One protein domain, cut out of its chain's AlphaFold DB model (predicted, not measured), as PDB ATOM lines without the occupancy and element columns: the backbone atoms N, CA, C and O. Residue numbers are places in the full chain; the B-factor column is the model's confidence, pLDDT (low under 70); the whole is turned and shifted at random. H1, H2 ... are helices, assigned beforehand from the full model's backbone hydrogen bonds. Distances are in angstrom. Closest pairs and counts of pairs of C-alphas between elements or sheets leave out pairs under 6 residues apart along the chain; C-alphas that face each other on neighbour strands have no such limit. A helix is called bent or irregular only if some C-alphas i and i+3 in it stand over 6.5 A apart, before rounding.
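What this domain is: This is residues 671 to 751 and 788 to 812 of the 930 residues of the protein "Putative L-type lectin-domain containing receptor kinase I.11" of Stylophora pistillata (UniProt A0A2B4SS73). The longest helix, H3, is one of four helices in an up-and-down bundle, H1, H2, H3 and H4, drawn out into a rod. H2 and H4 pack on H3, H1 packs on H2 and H4 across from it, and the short H5 packs on residues 730 to 737 of H3. The long link of residues 683 to 700 lies at one end of the rod, and residues 721 to 726 stick out at the other. The printed part has 106 residues with five named helices, in the order H1 to H5, and no named strand; the class is all helix. It is only just compact, close to loose, with a radius of gyration of the C-alphas of 15.4 A and spans of 52 by 25 by 19 A.

Where its parts are: H3 is residues 727 to 748, 31.6 A from first to last C-alpha, beginning at C-alpha 727 (318.450, -191.407, 132.391). H2 is residues 701 to 716, 22.4 A. H4 is residues 792 to 802, 16.3 A, and is irregular: C-alphas 795 and 798 are 7.0 A apart. H1 is residues 671 to 682, 16.2 A, with C-alpha 671 at (341.051, -197.255, 143.189). H5 is residues 806 to 810, ending at C-alpha 810 (327.404, -193.331, 135.778).

How they stand to each other: In the bundle, each helix runs against the one before it in the chain. H3 touches H2 with residues 737 to 744 alone; the closest C-alphas, of Asn 740 and Ala 714, are 5.4 A apart. These two form a helical hairpin, at a shallow tilt of 23 degrees, opposite ways. H3 touches H4 with residues 741 to 746 alone, closest at the C-alphas of Ile 742 and Phe 800, 6.8 A, at a shallow tilt of 16 degrees, opposite ways. H3 touches H5 with residues 730 to 737 alone, closest at the C-alphas of Val 734 and Leu 809, 5.7 A. H1 and H2 form another helical hairpin, at a shallow tilt of 30 degrees; H1 touches H2 with residues 672 to 677 alone, closest at the C-alphas of Gly 673 and Gln 708, 5.2 A. H1 touches H4 with residues 672 to 676 alone, closest at the C-alphas of His 675 and Thr 799, 6.7 A, at a steep tilt of 44 degrees, opposite ways. H1 and H3 are apart, and so are H2 and H4. In H1, H3 and H5 every O i to N i+4 pair is within hydrogen-bond range; in H2 11 of 12 are, in H4 5 of 7.

The domain as a whole: The two C-alphas farthest apart, of Gly 690 and Asn 724, are 52.9 A apart. Residues 752 to 787 are not printed, and C-alphas 751 and 788 are 9.5 A apart across the cut, which falls between H3 and H4. The link from H1 to H2 is long, that from H2 to H3 short, and that from H4 to H5 tight. Mean pLDDT of the printed part is 91.7; residues 723 to 724 are under 70.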
ATOM      1  N   ARG A 671     340.662-198.683 143.235       94.81
ATOM      2  CA  ARG A 671     341.051-197.255 143.189       94.81
ATOM      3  C   ARG A 671     340.980-196.570 144.561       94.81
ATOM      4  O   ARG A 671     341.953-195.924 144.939       94.81
ATOM      5  N   MET A 672     339.921-196.797 145.346       96.00
ATOM      6  CA  MET A 672     339.796-196.277 146.724       96.00
ATOM      7  C   MET A 672     340.968-196.717 147.617       96.00
ATOM      8  O   MET A 672     341.613-195.889 148.258       96.00
ATOM      9  N   GLY A 673     341.315-198.009 147.595       95.12
ATOM     10  CA  GLY A 673     342.466-198.525 148.346       95.12
ATOM     11  C   GLY A 673     343.786-197.869 147.921       95.12
ATOM     12  O   GLY A 673     344.575-197.457 148.770       95.12
ATOM     13  N   LYS A 674     343.997-197.698 146.608       95.00
ATOM     14  CA  LYS A 674     345.191-197.043 146.045       95.00
ATOM     15  C   LYS A 674     345.285-195.558 146.422       95.00
ATOM     16  O   LYS A 674     346.373-195.103 146.761       95.00
ATOM     17  N   HIS A 675     344.177-194.813 146.413       95.75
ATOM     18  CA  HIS A 675     344.162-193.406 146.837       95.75
ATOM     19  C   HIS A 675     344.539-193.265 148.316       95.75
ATOM     20  O   HIS A 675     345.421-192.475 148.644       95.75
ATOM     21  N   LEU A 676     343.952-194.080 149.197       95.81
ATOM     22  CA  LEU A 676     344.234-194.032 150.634       95.81
ATOM     23  C   LEU A 676     345.663-194.490 150.989       95.81
ATOM     24  O   LEU A 676     346.273-193.932 151.900       95.81
ATOM     25  N   LEU A 677     346.231-195.455 150.255       93.56
ATOM     26  CA  LEU A 677     347.647-195.829 150.385       93.56
ATOM     27  C   LEU A 677     348.580-194.708 149.905       93.56
ATOM     28  O   LEU A 677     349.543-194.379 150.597       93.56
ATOM     29  N   ASN A 678     348.275-194.076 148.768       93.62
ATOM     30  CA  ASN A 678     349.036-192.932 148.260       93.62
ATOM     31  C   ASN A 678     348.972-191.732 149.219       93.62
ATOM     32  O   ASN A 678     349.979-191.057 149.411       93.62
ATOM     33  N   LEU A 679     347.814-191.483 149.837       93.62
ATOM     34  CA  LEU A 679     347.630-190.472 150.878       93.62
ATOM     35  C   LEU A 679     348.521-190.780 152.092       93.62
ATOM     36  O   LEU A 679     349.350-189.954 152.460       93.62
ATOM     37  N   LYS A 680     348.447-192.012 152.626       91.06
ATOM     38  CA  LYS A 680     349.311-192.495 153.719       91.06
ATOM     39  C   LYS A 680     350.809-192.319 153.418       91.06
ATOM     40  O   LYS A 680     351.561-191.971 154.319       91.06
ATOM     41  N   ALA A 681     351.240-192.555 152.177       89.06
ATOM     42  CA  ALA A 681     352.642-192.428 151.766       89.06
ATOM     43  C   ALA A 681     353.093-190.973 151.512       89.06
ATOM     44  O   ALA A 681     354.279-190.665 151.638       89.06
ATOM     45  N   ARG A 682     352.174-190.072 151.140       90.38
ATOM     46  CA  ARG A 682     352.468-188.650 150.880       90.38
ATOM     47  C   ARG A 682     352.440-187.799 152.149       90.38
ATOM     48  O   ARG A 682     353.240-186.873 152.263       90.38
ATOM     49  N   THR A 683     351.556-188.100 153.099       88.81
ATOM     50  CA  THR A 683     351.462-187.373 154.371       88.81
ATOM     51  C   THR A 683     352.608-187.766 155.305       88.81
ATOM     52  O   THR A 683     352.545-188.769 156.014       88.81
ATOM     53  N   LYS A 684     353.667-186.951 155.308       84.69
ATOM     54  CA  LYS A 684     354.811-187.077 156.222       84.69
ATOM     55  C   LYS A 684     354.560-186.320 157.531       84.69
ATOM     56  O   LYS A 684     353.848-185.323 157.546       84.69
ATOM     57  N   GLY A 685     355.201-186.764 158.611       85.00
ATOM     58  CA  GLY A 685     355.148-186.099 159.916       85.00
ATOM     59  C   GLY A 685     353.879-186.393 160.727       85.00
ATOM     60  O   GLY A 685     353.310-187.485 160.661       85.00
ATOM     61  N   LYS A 686     353.481-185.418 161.549       90.56
ATOM     62  CA  LYS A 686     352.320-185.472 162.449       90.56
ATOM     63  C   LYS A 686     351.124-184.757 161.810       90.56
ATOM     64  O   LYS A 686     351.306-183.751 161.133       90.56
ATOM     65  N   LEU A 687     349.913-185.262 162.048       92.69
ATOM     66  CA  LEU A 687     348.672-184.524 161.784       92.69
ATOM     67  C   LEU A 687     348.438-183.467 162.884       92.69
ATOM     68  O   LEU A 687     349.186-183.415 163.861       92.69
ATOM     69  N   ALA A 688     347.382-182.657 162.750       90.25
ATOM     70  CA  ALA A 688     347.053-181.581 163.694       90.25
ATOM     71  C   ALA A 688     346.858-182.045 165.157       90.25
ATOM     72  O   ALA A 688     347.075-181.265 166.074       90.25
ATOM     73  N   ASP A 689     346.540-183.323 165.398       91.06
ATOM     74  CA  ASP A 689     346.458-183.916 166.744       91.06
ATOM     75  C   ASP A 689     347.815-184.425 167.289       91.06
ATOM     76  O   ASP A 689     347.867-185.254 168.201       91.06
ATOM     77  N   GLY A 690     348.930-183.990 166.693       90.94
ATOM     78  CA  GLY A 690     350.290-184.309 167.130       90.94
ATOM     79  C   GLY A 690     350.740-185.755 166.878       90.94
ATOM     80  O   GLY A 690     351.820-186.141 167.333       90.94
ATOM     81  N   LYS A 691     349.949-186.563 166.157       90.88
ATOM     82  CA  LYS A 691     350.176-188.007 165.946       90.88
ATOM     83  C   LYS A 691     350.373-188.349 164.459       90.88
ATOM     84  O   LYS A 691     349.810-187.672 163.599       90.88
ATOM     85  N   PRO A 692     351.135-189.403 164.113       90.38
ATOM     86  CA  PRO A 692     351.334-189.822 162.720       90.38
ATOM     87  C   PRO A 692     350.030-190.287 162.047       90.38
ATOM     88  O   PRO A 692     349.034-190.578 162.713       90.38
ATOM     89  N   ILE A 693     350.030-190.376 160.713       90.94
ATOM     90  CA  ILE A 693     348.869-190.832 159.923       90.94
ATOM     91  C   ILE A 693     348.579-192.341 160.072       90.94
ATOM     92  O   ILE A 693     347.426-192.765 159.986       90.94
ATOM     93  N   GLY A 694     349.610-193.153 160.330       87.69
ATOM     94  CA  GLY A 694     349.505-194.584 160.642       87.69
ATOM     95  C   GLY A 694     349.583-194.883 162.146       87.69
ATOM     96  O   GLY A 694     349.777-193.982 162.956       87.69
ATOM     97  N   GLY A 695     349.437-196.160 162.516       82.88
ATOM     98  CA  GLY A 695     349.516-196.637 163.906       82.88
ATOM     99  C   GLY A 695     348.175-197.082 164.508       82.88
ATOM    100  O   GLY A 695     347.148-197.150 163.826       82.88
ATOM    101  N   ARG A 696     348.185-197.419 165.804       81.44
ATOM    102  CA  ARG A 696     347.015-197.926 166.548       81.44
ATOM    103  C   ARG A 696     345.905-196.866 166.594       81.44
ATOM    104  O   ARG A 696     346.159-195.732 166.978       81.44
ATOM    105  N   GLY A 697     344.689-197.221 166.170       82.88
ATOM    106  CA  GLY A 697     343.559-196.277 166.059       82.88
ATOM    107  C   GLY A 697     343.636-195.288 164.880       82.88
ATOM    108  O   GLY A 697     342.748-194.459 164.722       82.88
ATOM    109  N   ARG A 698     344.673-195.371 164.035       90.81
ATOM    110  CA  ARG A 698     344.924-194.471 162.892       90.81
ATOM    111  C   ARG A 698     344.726-195.215 161.563       90.81
ATOM    112  O   ARG A 698     344.244-196.348 161.563       90.81
ATOM    113  N   LEU A 699     345.080-194.612 160.423       90.88
ATOM    114  CA  LEU A 699     344.836-195.166 159.080       90.88
ATOM    115  C   LEU A 699     345.783-196.342 158.747       90.88
ATOM    116  O   LEU A 699     346.773-196.217 158.024       90.88
ATOM    117  N   THR A 700     345.472-197.515 159.299       88.06
ATOM    118  CA  THR A 700     346.151-198.790 159.023       88.06
ATOM    119  C   THR A 700     345.746-199.382 157.672       88.06
ATOM    120  O   THR A 700     344.669-199.099 157.145       88.06
ATOM    121  N   GLU A 701     346.551-200.306 157.134       86.19
ATOM    122  CA  GLU A 701     346.161-201.080 155.944       86.19
ATOM    123  C   GLU A 701     344.846-201.847 156.134       86.19
ATOM    124  O   GLU A 701     344.067-201.969 155.193       86.19
ATOM    125  N   SER A 702     344.573-202.352 157.338       84.81
ATOM    126  CA  SER A 702     343.318-203.040 157.653       84.81
ATOM    127  C   SER A 702     342.107-202.099 157.599       84.81
ATOM    128  O   SER A 702     341.074-202.489 157.053       84.81
ATOM    129  N   ARG A 703     342.237-200.841 158.055       89.00
ATOM    130  CA  ARG A 703     341.206-199.806 157.856       89.00
ATOM    131  C   ARG A 703     341.063-199.417 156.387       89.00
ATOM    132  O   ARG A 703     339.936-199.336 155.913       89.00
ATOM    133  N   ILE A 704     342.161-199.260 155.644       92.44
ATOM    134  CA  ILE A 704     342.110-198.971 154.200       92.44
ATOM    135  C   ILE A 704     341.372-200.089 153.450       92.44
ATOM    136  O   ILE A 704     340.429-199.811 152.713       92.44
ATOM    137  N   LYS A 705     341.716-201.361 153.702       90.69
ATOM    138  CA  LYS A 705     341.037-202.538 153.125       90.69
ATOM    139  C   LYS A 705     339.548-202.595 153.522       90.69
ATOM    140  O   LYS A 705     338.726-203.046 152.724       90.69
ATOM    141  N   ARG A 706     339.170-202.092 154.709       90.19
ATOM    142  CA  ARG A 706     337.767-201.956 155.153       90.19
ATOM    143  C   ARG A 706     337.016-200.842 154.418       90.19
ATOM    144  O   ARG A 706     335.954-201.118 153.870       90.19
ATOM    145  N   LEU A 707     337.572-199.633 154.332       94.12
ATOM    146  CA  LEU A 707     336.986-198.517 153.572       94.12
ATOM    147  C   LEU A 707     336.846-198.878 152.084       94.12
ATOM    148  O   LEU A 707     335.790-198.679 151.490       94.12
ATOM    149  N   GLN A 708     337.861-199.528 151.512       95.50
ATOM    150  CA  GLN A 708     337.833-200.094 150.164       95.50
ATOM    151  C   GLN A 708     336.720-201.147 149.988       95.50
ATOM    152  O   GLN A 708     336.097-201.217 148.928       95.50
ATOM    153  N   LYS A 709     336.440-201.980 151.002       93.81
ATOM    154  CA  LYS A 709     335.303-202.917 150.981       93.81
ATOM    155  C   LYS A 709     333.971-202.164 150.976       93.81
ATOM    156  O   LYS A 709     333.133-202.470 150.136       93.81
ATOM    157  N   TYR A 710     333.785-201.206 151.883       94.50
ATOM    158  CA  TYR A 710     332.538-200.450 152.020       94.50
ATOM    159  C   TYR A 710     332.228-199.617 150.771       94.50
ATOM    160  O   TYR A 710     331.125-199.704 150.244       94.50
ATOM    161  N   TYR A 711     333.218-198.916 150.218       96.81
ATOM    162  CA  TYR A 711     333.089-198.178 148.959       96.81
ATOM    163  C   TYR A 711     332.620-199.079 147.799       96.81
ATOM    164  O   TYR A 711     331.689-198.745 147.070       96.81
ATOM    165  N   GLY A 712     333.192-200.283 147.678       95.62
ATOM    166  CA  GLY A 712     332.760-201.270 146.683       95.62
ATOM    167  C   GLY A 712     331.392-201.915 146.949       95.62
ATOM    168  O   GLY A 712     330.855-202.556 146.046       95.62
ATOM    169  N   LEU A 713     330.839-201.788 148.157       93.94
ATOM    170  CA  LEU A 713     329.466-202.197 148.475       93.94
ATOM    171  C   LEU A 713     328.478-201.073 148.146       93.94
ATOM    172  O   LEU A 713     327.500-201.334 147.458       93.94
ATOM    173  N   ALA A 714     328.794-199.824 148.508       94.69
ATOM    174  CA  ALA A 714     327.984-198.647 148.180       94.69
ATOM    175  C   ALA A 714     327.700-198.505 146.672       94.69
ATOM    176  O   ALA A 714     326.610-198.079 146.302       94.69
ATOM    177  N   ILE A 715     328.636-198.920 145.808       95.88
ATOM    178  CA  ILE A 715     328.381-199.056 144.366       95.88
ATOM    179  C   ILE A 715     327.473-200.270 144.089       95.88
ATOM    180  O   ILE A 715     326.355-200.101 143.619       95.88
ATOM    181  N   ARG A 716     327.909-201.497 144.419       94.56
ATOM    182  CA  ARG A 716     327.222-202.751 144.025       94.56
ATOM    183  C   ARG A 716     325.840-202.994 144.641       94.56
ATOM    184  O   ARG A 716     325.146-203.895 144.193       94.56
ATOM    185  N   GLN A 717     325.454-202.252 145.673       91.75
ATOM    186  CA  GLN A 717     324.101-202.306 146.238       91.75
ATOM    187  C   GLN A 717     323.113-201.388 145.500       91.75
ATOM    188  O   GLN A 717     321.929-201.426 145.803       91.75
ATOM    189  N   ASN A 718     323.591-200.577 144.550       92.69
ATOM    190  CA  ASN A 718     322.809-199.584 143.806       92.69
ATOM    191  C   ASN A 718     323.039-199.713 142.286       92.69
ATOM    192  O   ASN A 718     323.015-198.723 141.563       92.69
ATOM    193  N   THR A 719     323.340-200.925 141.809       92.19
ATOM    194  CA  THR A 719     323.547-201.226 140.384       92.19
ATOM    195  C   THR A 719     322.254-201.655 139.703       92.19
ATOM    196  O   THR A 719     321.449-202.369 140.297       92.19
ATOM    197  N   LEU A 720     322.102-201.271 138.440       88.12
ATOM    198  CA  LEU A 720     320.961-201.567 137.579       88.12
ATOM    199  C   LEU A 720     321.301-202.758 136.668       88.12
ATOM    200  O   LEU A 720     322.439-202.877 136.215       88.12
ATOM    201  N   THR A 721     320.328-203.637 136.413       75.12
ATOM    202  CA  THR A 721     320.542-204.912 135.693       75.12
ATOM    203  C   THR A 721     319.871-205.004 134.323       75.12
ATOM    204  O   THR A 721     320.153-205.956 133.606       75.12
ATOM    205  N   LYS A 722     318.995-204.059 133.960       72.44
ATOM    206  CA  LYS A 722     318.351-204.020 132.636       72.44
ATOM    207  C   LYS A 722     319.381-203.696 131.548       72.44
ATOM    208  O   LYS A 722     320.312-202.928 131.804       72.44
ATOM    209  N   ALA A 723     319.174-204.210 130.335       63.16
ATOM    210  CA  ALA A 723     319.973-203.830 129.167       63.16
ATOM    211  C   ALA A 723     319.783-202.342 128.808       63.16
ATOM    212  O   ALA A 723     320.761-201.595 128.718       63.16
ATOM    213  N   ASN A 724     318.522-201.914 128.690       69.50
ATOM    214  CA  ASN A 724     318.123-200.532 128.428       69.50
ATOM    215  C   ASN A 724     317.835-199.802 129.751       69.50
ATOM    216  O   ASN A 724     317.024-200.257 130.560       69.50
ATOM    217  N   LEU A 725     318.510-198.671 129.975       77.69
ATOM    218  CA  LEU A 725     318.410-197.864 131.195       77.69
ATOM    219  C   LEU A 725     317.904-196.462 130.862       77.69
ATOM    220  O   LEU A 725     318.473-195.794 130.000       77.69
ATOM    221  N   THR A 726     316.887-195.983 131.578       84.81
ATOM    222  CA  THR A 726     316.470-194.578 131.462       84.81
ATOM    223  C   THR A 726     317.436-193.659 132.213       84.81
ATOM    224  O   THR A 726     317.975-194.024 133.261       84.81
ATOM    225  N   GLU A 727     317.615-192.426 131.729       88.19
ATOM    226  CA  GLU A 727     318.450-191.407 132.391       88.19
ATOM    227  C   GLU A 727     318.034-191.194 133.859       88.19
ATOM    228  O   GLU A 727     318.877-191.136 134.754       88.19
ATOM    229  N   ARG A 728     316.722-191.214 134.135       90.94
ATOM    230  CA  ARG A 728     316.160-191.113 135.490       90.94
ATOM    231  C   ARG A 728     316.577-192.268 136.407       90.94
ATOM    232  O   ARG A 728     316.862-192.028 137.579       90.94
ATOM    233  N   GLU A 729     316.612-193.508 135.917       91.38
ATOM    234  CA  GLU A 729     317.096-194.651 136.708       91.38
ATOM    235  C   GLU A 729     318.596-194.527 136.995       91.38
ATOM    236  O   GLU A 729     319.025-194.747 138.131       91.38
ATOM    237  N   VAL A 730     319.384-194.122 135.990       91.75
ATOM    238  CA  VAL A 730     320.828-193.875 136.123       91.75
ATOM    239  C   VAL A 730     321.101-192.805 137.181       91.75
ATOM    240  O   VAL A 730     321.920-193.030 138.073       91.75
ATOM    241  N   ASP A 731     320.389-191.679 137.151       94.25
ATOM    242  CA  ASP A 731     320.581-190.591 138.112       94.25
ATOM    243  C   ASP A 731     320.135-190.952 139.535       94.25
ATOM    244  O   ASP A 731     320.842-190.628 140.494       94.25
ATOM    245  N   VAL A 732     319.030-191.689 139.706       94.69
ATOM    246  CA  VAL A 732     318.607-192.198 141.026       94.69
ATOM    247  C   VAL A 732     319.635-193.185 141.593       94.69
ATOM    248  O   VAL A 732     320.000-193.090 142.773       94.69
ATOM    249  N   ALA A 733     320.169-194.087 140.765       95.31
ATOM    250  CA  ALA A 733     321.242-194.997 141.158       95.31
ATOM    251  C   ALA A 733     322.511-194.228 141.565       95.31
ATOM    252  O   ALA A 733     323.051-194.441 142.654       95.31
ATOM    253  N   VAL A 734     322.954-193.271 140.745       96.69
ATOM    254  CA  VAL A 734     324.158-192.457 140.981       96.69
ATOM    255  C   VAL A 734     324.017-191.559 142.211       96.69
ATOM    256  O   VAL A 734     324.958-191.464 143.004       96.69
ATOM    257  N   TYR A 735     322.856-190.941 142.429       95.81
ATOM    258  CA  TYR A 735     322.556-190.193 143.652       95.81
ATOM    259  C   TYR A 735     322.667-191.089 144.893       95.81
ATOM    260  O   TYR A 735     323.311-190.722 145.881       95.81
ATOM    261  N   THR A 736     322.108-192.298 144.831       94.94
ATOM    262  CA  THR A 736     322.114-193.233 145.963       94.94
ATOM    263  C   THR A 736     323.517-193.796 146.225       94.94
ATOM    264  O   THR A 736     323.938-193.881 147.382       94.94
ATOM    265  N   MET A 737     324.310-194.060 145.177       96.88
ATOM    266  CA  MET A 737     325.743-194.355 145.303       96.88
ATOM    267  C   MET A 737     326.492-193.210 146.003       96.88
ATOM    268  O   MET A 737     327.200-193.466 146.976       96.88
ATOM    269  N   LYS A 738     326.311-191.950 145.570       96.56
ATOM    270  CA  LYS A 738     326.933-190.770 146.209       96.56
ATOM    271  C   LYS A 738     326.578-190.674 147.689       96.56
ATOM    272  O   LYS A 738     327.482-190.588 148.520       96.56
ATOM    273  N   LYS A 739     325.284-190.739 148.026       95.31
ATOM    274  CA  LYS A 739     324.789-190.684 149.412       95.31
ATOM    275  C   LYS A 739     325.469-191.746 150.278       95.31
ATOM    276  O   LYS A 739     326.016-191.416 151.327       95.31
ATOM    277  N   ASN A 740     325.528-192.990 149.800       95.44
ATOM    278  CA  ASN A 740     326.163-194.098 150.516       95.44
ATOM    279  C   ASN A 740     327.696-193.957 150.622       95.44
ATOM    280  O   ASN A 740     328.272-194.304 151.652       95.44
ATOM    281  N   ILE A 741     328.373-193.409 149.606       96.88
ATOM    282  CA  ILE A 741     329.823-193.137 149.643       96.88
ATOM    283  C   ILE A 741     330.153-192.049 150.679       96.88
ATOM    284  O   ILE A 741     331.077-192.226 151.475       96.88
ATOM    285  N   ILE A 742     329.376-190.963 150.732       95.62
ATOM    286  CA  ILE A 742     329.541-189.896 151.734       95.62
ATOM    287  C   ILE A 742     329.153-190.382 153.142       95.62
ATOM    288  O   ILE A 742     329.838-190.051 154.112       95.62
ATOM    289  N   ALA A 743     328.142-191.248 153.269       94.88
ATOM    290  CA  ALA A 743     327.794-191.889 154.538       94.88
ATOM    291  C   ALA A 743     328.955-192.700 155.133       94.88
ATOM    292  O   ALA A 743     329.172-192.653 156.342       94.88
ATOM    293  N   ILE A 744     329.745-193.389 154.300       95.12
ATOM    294  CA  ILE A 744     330.940-194.116 154.757       95.12
ATOM    295  C   ILE A 744     331.986-193.158 155.337       95.12
ATOM    296  O   ILE A 744     332.587-193.498 156.356       95.12
ATOM    297  N   LEU A 745     332.205-191.981 154.736       95.31
ATOM    298  CA  LEU A 745     333.133-190.975 155.270       95.31
ATOM    299  C   LEU A 745     332.677-190.487 156.651       95.31
ATOM    300  O   LEU A 745     333.441-190.601 157.606       95.31
ATOM    301  N   HIS A 746     331.437-189.998 156.750       94.06
ATOM    302  CA  HIS A 746     330.886-189.457 157.997       94.06
ATOM    303  C   HIS A 746     330.851-190.512 159.109       94.06
ATOM    304  O   HIS A 746     331.372-190.273 160.190       94.06
ATOM    305  N   HIS A 747     330.351-191.719 158.834       92.38
ATOM    306  CA  HIS A 747     330.310-192.797 159.824       92.38
ATOM    307  C   HIS A 747     331.713-193.219 160.309       92.38
ATOM    308  O   HIS A 747     331.883-193.581 161.473       92.38
ATOM    309  N   SER A 748     332.724-193.191 159.431       92.06
ATOM    310  CA  SER A 748     334.071-193.703 159.736       92.06
ATOM    311  C   SER A 748     334.956-192.745 160.538       92.06
ATOM    312  O   SER A 748     336.057-193.153 160.920       92.06
ATOM    313  N   VAL A 749     334.524-191.507 160.782       92.88
ATOM    314  CA  VAL A 749     335.283-190.480 161.513       92.88
ATOM    315  C   VAL A 749     334.459-189.997 162.708       92.88
ATOM    316  O   VAL A 749     333.250-189.844 162.603       92.88
ATOM    317  N   GLN A 750     335.108-189.802 163.853       90.94
ATOM    318  CA  GLN A 750     334.482-189.312 165.079       90.94
ATOM    319  C   GLN A 750     333.990-187.873 164.895       90.94
ATOM    320  O   GLN A 750     334.711-187.042 164.345       90.94
ATOM    321  N   SER A 751     332.804-187.580 165.421       87.75
ATOM    322  CA  SER A 751     332.324-186.218 165.651       87.75
ATOM    323  C   SER A 751     331.787-186.090 167.076       87.75
ATOM    324  O   SER A 751     331.373-187.078 167.679       87.75
ATOM    325  N   LEU A 788     337.735-193.239 163.203       92.62
ATOM    326  CA  LEU A 788     338.997-192.488 163.127       92.62
ATOM    327  C   LEU A 788     338.863-191.135 163.853       92.62
ATOM    328  O   LEU A 788     337.784-190.554 163.788       92.62
ATOM    329  N   PRO A 789     339.924-190.580 164.468       92.62
ATOM    330  CA  PRO A 789     339.883-189.238 165.060       92.62
ATOM    331  C   PRO A 789     339.473-188.139 164.067       92.62
ATOM    332  O   PRO A 789     339.822-188.216 162.890       92.62
ATOM    333  N   GLU A 790     338.801-187.093 164.553       92.69
ATOM    334  CA  GLU A 790     338.174-186.014 163.760       92.69
ATOM    335  C   GLU A 790     339.092-185.383 162.691       92.69
ATOM    336  O   GLU A 790     338.664-185.130 161.565       92.69
ATOM    337  N   VAL A 791     340.395-185.256 162.982       92.38
ATOM    338  CA  VAL A 791     341.443-184.784 162.047       92.38
ATOM    339  C   VAL A 791     341.507-185.557 160.714       92.38
ATOM    340  O   VAL A 791     342.050-185.061 159.727       92.38
ATOM    341  N   PHE A 792     340.948-186.770 160.647       94.50
ATOM    342  CA  PHE A 792     340.850-187.535 159.407       94.50
ATOM    343  C   PHE A 792     339.734-187.064 158.464       94.50
ATOM    344  O   PHE A 792     339.775-187.451 157.298       94.50
ATOM    345  N   PHE A 793     338.766-186.248 158.897       93.94
ATOM    346  CA  PHE A 793     337.626-185.870 158.054       93.94
ATOM    347  C   PHE A 793     338.069-185.092 156.805       93.94
ATOM    348  O   PHE A 793     337.990-185.621 155.696       93.94
ATOM    349  N   GLU A 794     338.635-183.893 156.975       93.19
ATOM    350  CA  GLU A 794     339.136-183.068 155.861       93.19
ATOM    351  C   GLU A 794     340.309-183.726 155.108       93.19
ATOM    352  O   GLU A 794     340.500-183.484 153.920       93.19
ATOM    353  N   LEU A 795     341.059-184.619 155.763       94.12
ATOM    354  CA  LEU A 795     342.151-185.378 155.145       94.12
ATOM    355  C   LEU A 795     341.647-186.467 154.174       94.12
ATOM    356  O   LEU A 795     342.275-186.721 153.146       94.12
ATOM    357  N   LEU A 796     340.526-187.123 154.488       95.88
ATOM    358  CA  LEU A 796     339.927-188.181 153.664       95.88
ATOM    359  C   LEU A 796     338.929-187.631 152.634       95.88
ATOM    360  O   LEU A 796     338.836-188.162 151.525       95.88
ATOM    361  N   LYS A 797     338.204-186.564 152.983       95.81
ATOM    362  CA  LYS A 797     337.137-185.922 152.201       95.81
ATOM    363  C   LYS A 797     337.473-185.705 150.713       95.81
ATOM    364  O   LYS A 797     336.659-186.141 149.899       95.81
ATOM    365  N   PRO A 798     338.651-185.187 150.300       96.69
ATOM    366  CA  PRO A 798     339.006-185.076 148.880       96.69
ATOM    367  C   PRO A 798     338.992-186.417 148.131       96.69
ATOM    368  O   PRO A 798     338.506-186.494 147.006       96.69
ATOM    369  N   THR A 799     339.457-187.501 148.766       96.50
ATOM    370  CA  THR A 799     339.439-188.845 148.161       96.50
ATOM    371  C   THR A 799     338.013-189.357 147.980       96.50
ATOM    372  O   THR A 799     337.710-189.960 146.953       96.50
ATOM    373  N   PHE A 800     337.128-189.108 148.949       97.00
ATOM    374  CA  PHE A 800     335.721-189.501 148.853       97.00
ATOM    375  C   PHE A 800     334.957-188.680 147.808       97.00
ATOM    376  O   PHE A 800     334.197-189.268 147.043       97.00
ATOM    377  N   ILE A 801     335.203-187.368 147.716       96.12
ATOM    378  CA  ILE A 801     334.580-186.491 146.715       96.12
ATOM    379  C   ILE A 801     334.966-186.934 145.297       96.12
ATOM    380  O   ILE A 801     334.074-187.297 144.532       96.12
ATOM    381  N   THR A 802     336.264-187.025 144.972       95.25
ATOM    382  CA  THR A 802     336.738-187.474 143.643       95.25
ATOM    383  C   THR A 802     336.222-188.867 143.276       95.25
ATOM    384  O   THR A 802     335.842-189.131 142.139       95.25
ATOM    385  N   LEU A 803     336.142-189.786 144.243       95.69
ATOM    386  CA  LEU A 803     335.627-191.137 144.001       95.69
ATOM    387  C   LEU A 803     334.087-191.240 144.051       95.69
ATOM    388  O   LEU A 803     333.553-192.346 143.953       95.69
ATOM    389  N   SER A 804     333.383-190.104 144.140       96.19
ATOM    390  CA  SER A 804     331.919-189.965 144.046       96.19
ATOM    391  C   SER A 804     331.444-189.091 142.868       96.19
ATOM    392  O   SER A 804     330.259-188.771 142.760       96.19
ATOM    393  N   GLU A 805     332.350-188.702 141.965       95.81
ATOM    394  CA  GLU A 805     332.034-187.906 140.773       95.81
ATOM    395  C   GLU A 805     330.934-188.554 139.913       95.81
ATOM    396  O   GLU A 805     330.969-189.759 139.645       95.81
ATOM    397  N   THR A 806     329.975-187.752 139.423       96.00
ATOM    398  CA  THR A 806     328.820-188.238 138.637       96.00
ATOM    399  C   THR A 806     329.266-189.118 137.472       96.00
ATOM    400  O   THR A 806     328.841-190.265 137.374       96.00
ATOM    401  N   LYS A 807     330.218-188.626 136.665       93.75
ATOM    402  CA  LYS A 807     330.736-189.330 135.484       93.75
ATOM    403  C   LYS A 807     331.504-190.610 135.811       93.75
ATOM    404  O   LYS A 807     331.716-191.410 134.908       93.75
ATOM    405  N   LEU A 808     331.967-190.819 137.046       93.94
ATOM    406  CA  LEU A 808     332.571-192.090 137.460       93.94
ATOM    407  C   LEU A 808     331.490-193.105 137.841       93.94
ATOM    408  O   LEU A 808     331.560-194.265 137.447       93.94
ATOM    409  N   LEU A 809     330.484-192.664 138.593       95.62
ATOM    410  CA  LEU A 809     329.414-193.533 139.078       95.62
ATOM    411  C   LEU A 809     328.426-193.917 137.967       95.62
ATOM    412  O   LEU A 809     328.006-195.069 137.933       95.62
ATOM    413  N   GLN A 810     328.148-193.021 137.011       94.56
ATOM    414  CA  GLN A 810     327.404-193.331 135.778       94.56
ATOM    415  C   GLN A 810     328.041-194.522 135.043       94.56
ATOM    416  O   GLN A 810     327.371-195.504 134.743       94.56
ATOM    417  N   ARG A 811     329.373-194.526 134.893       93.69
ATOM    418  CA  ARG A 811     330.132-195.641 134.293       93.69
ATOM    419  C   ARG A 811     330.154-196.929 135.128       93.69
ATOM    420  O   ARG A 811     330.631-197.950 134.641       93.69
ATOM    421  N   CYS A 812     329.646-196.898 136.361       94.06
ATOM    422  CA  CYS A 812     329.561-198.046 137.265       94.06
ATOM    423  C   CYS A 812     328.147-198.643 137.388       94.06
ATOM    424  O   CYS A 812     328.017-199.696 138.019       94.06
TER     425      CYS A 812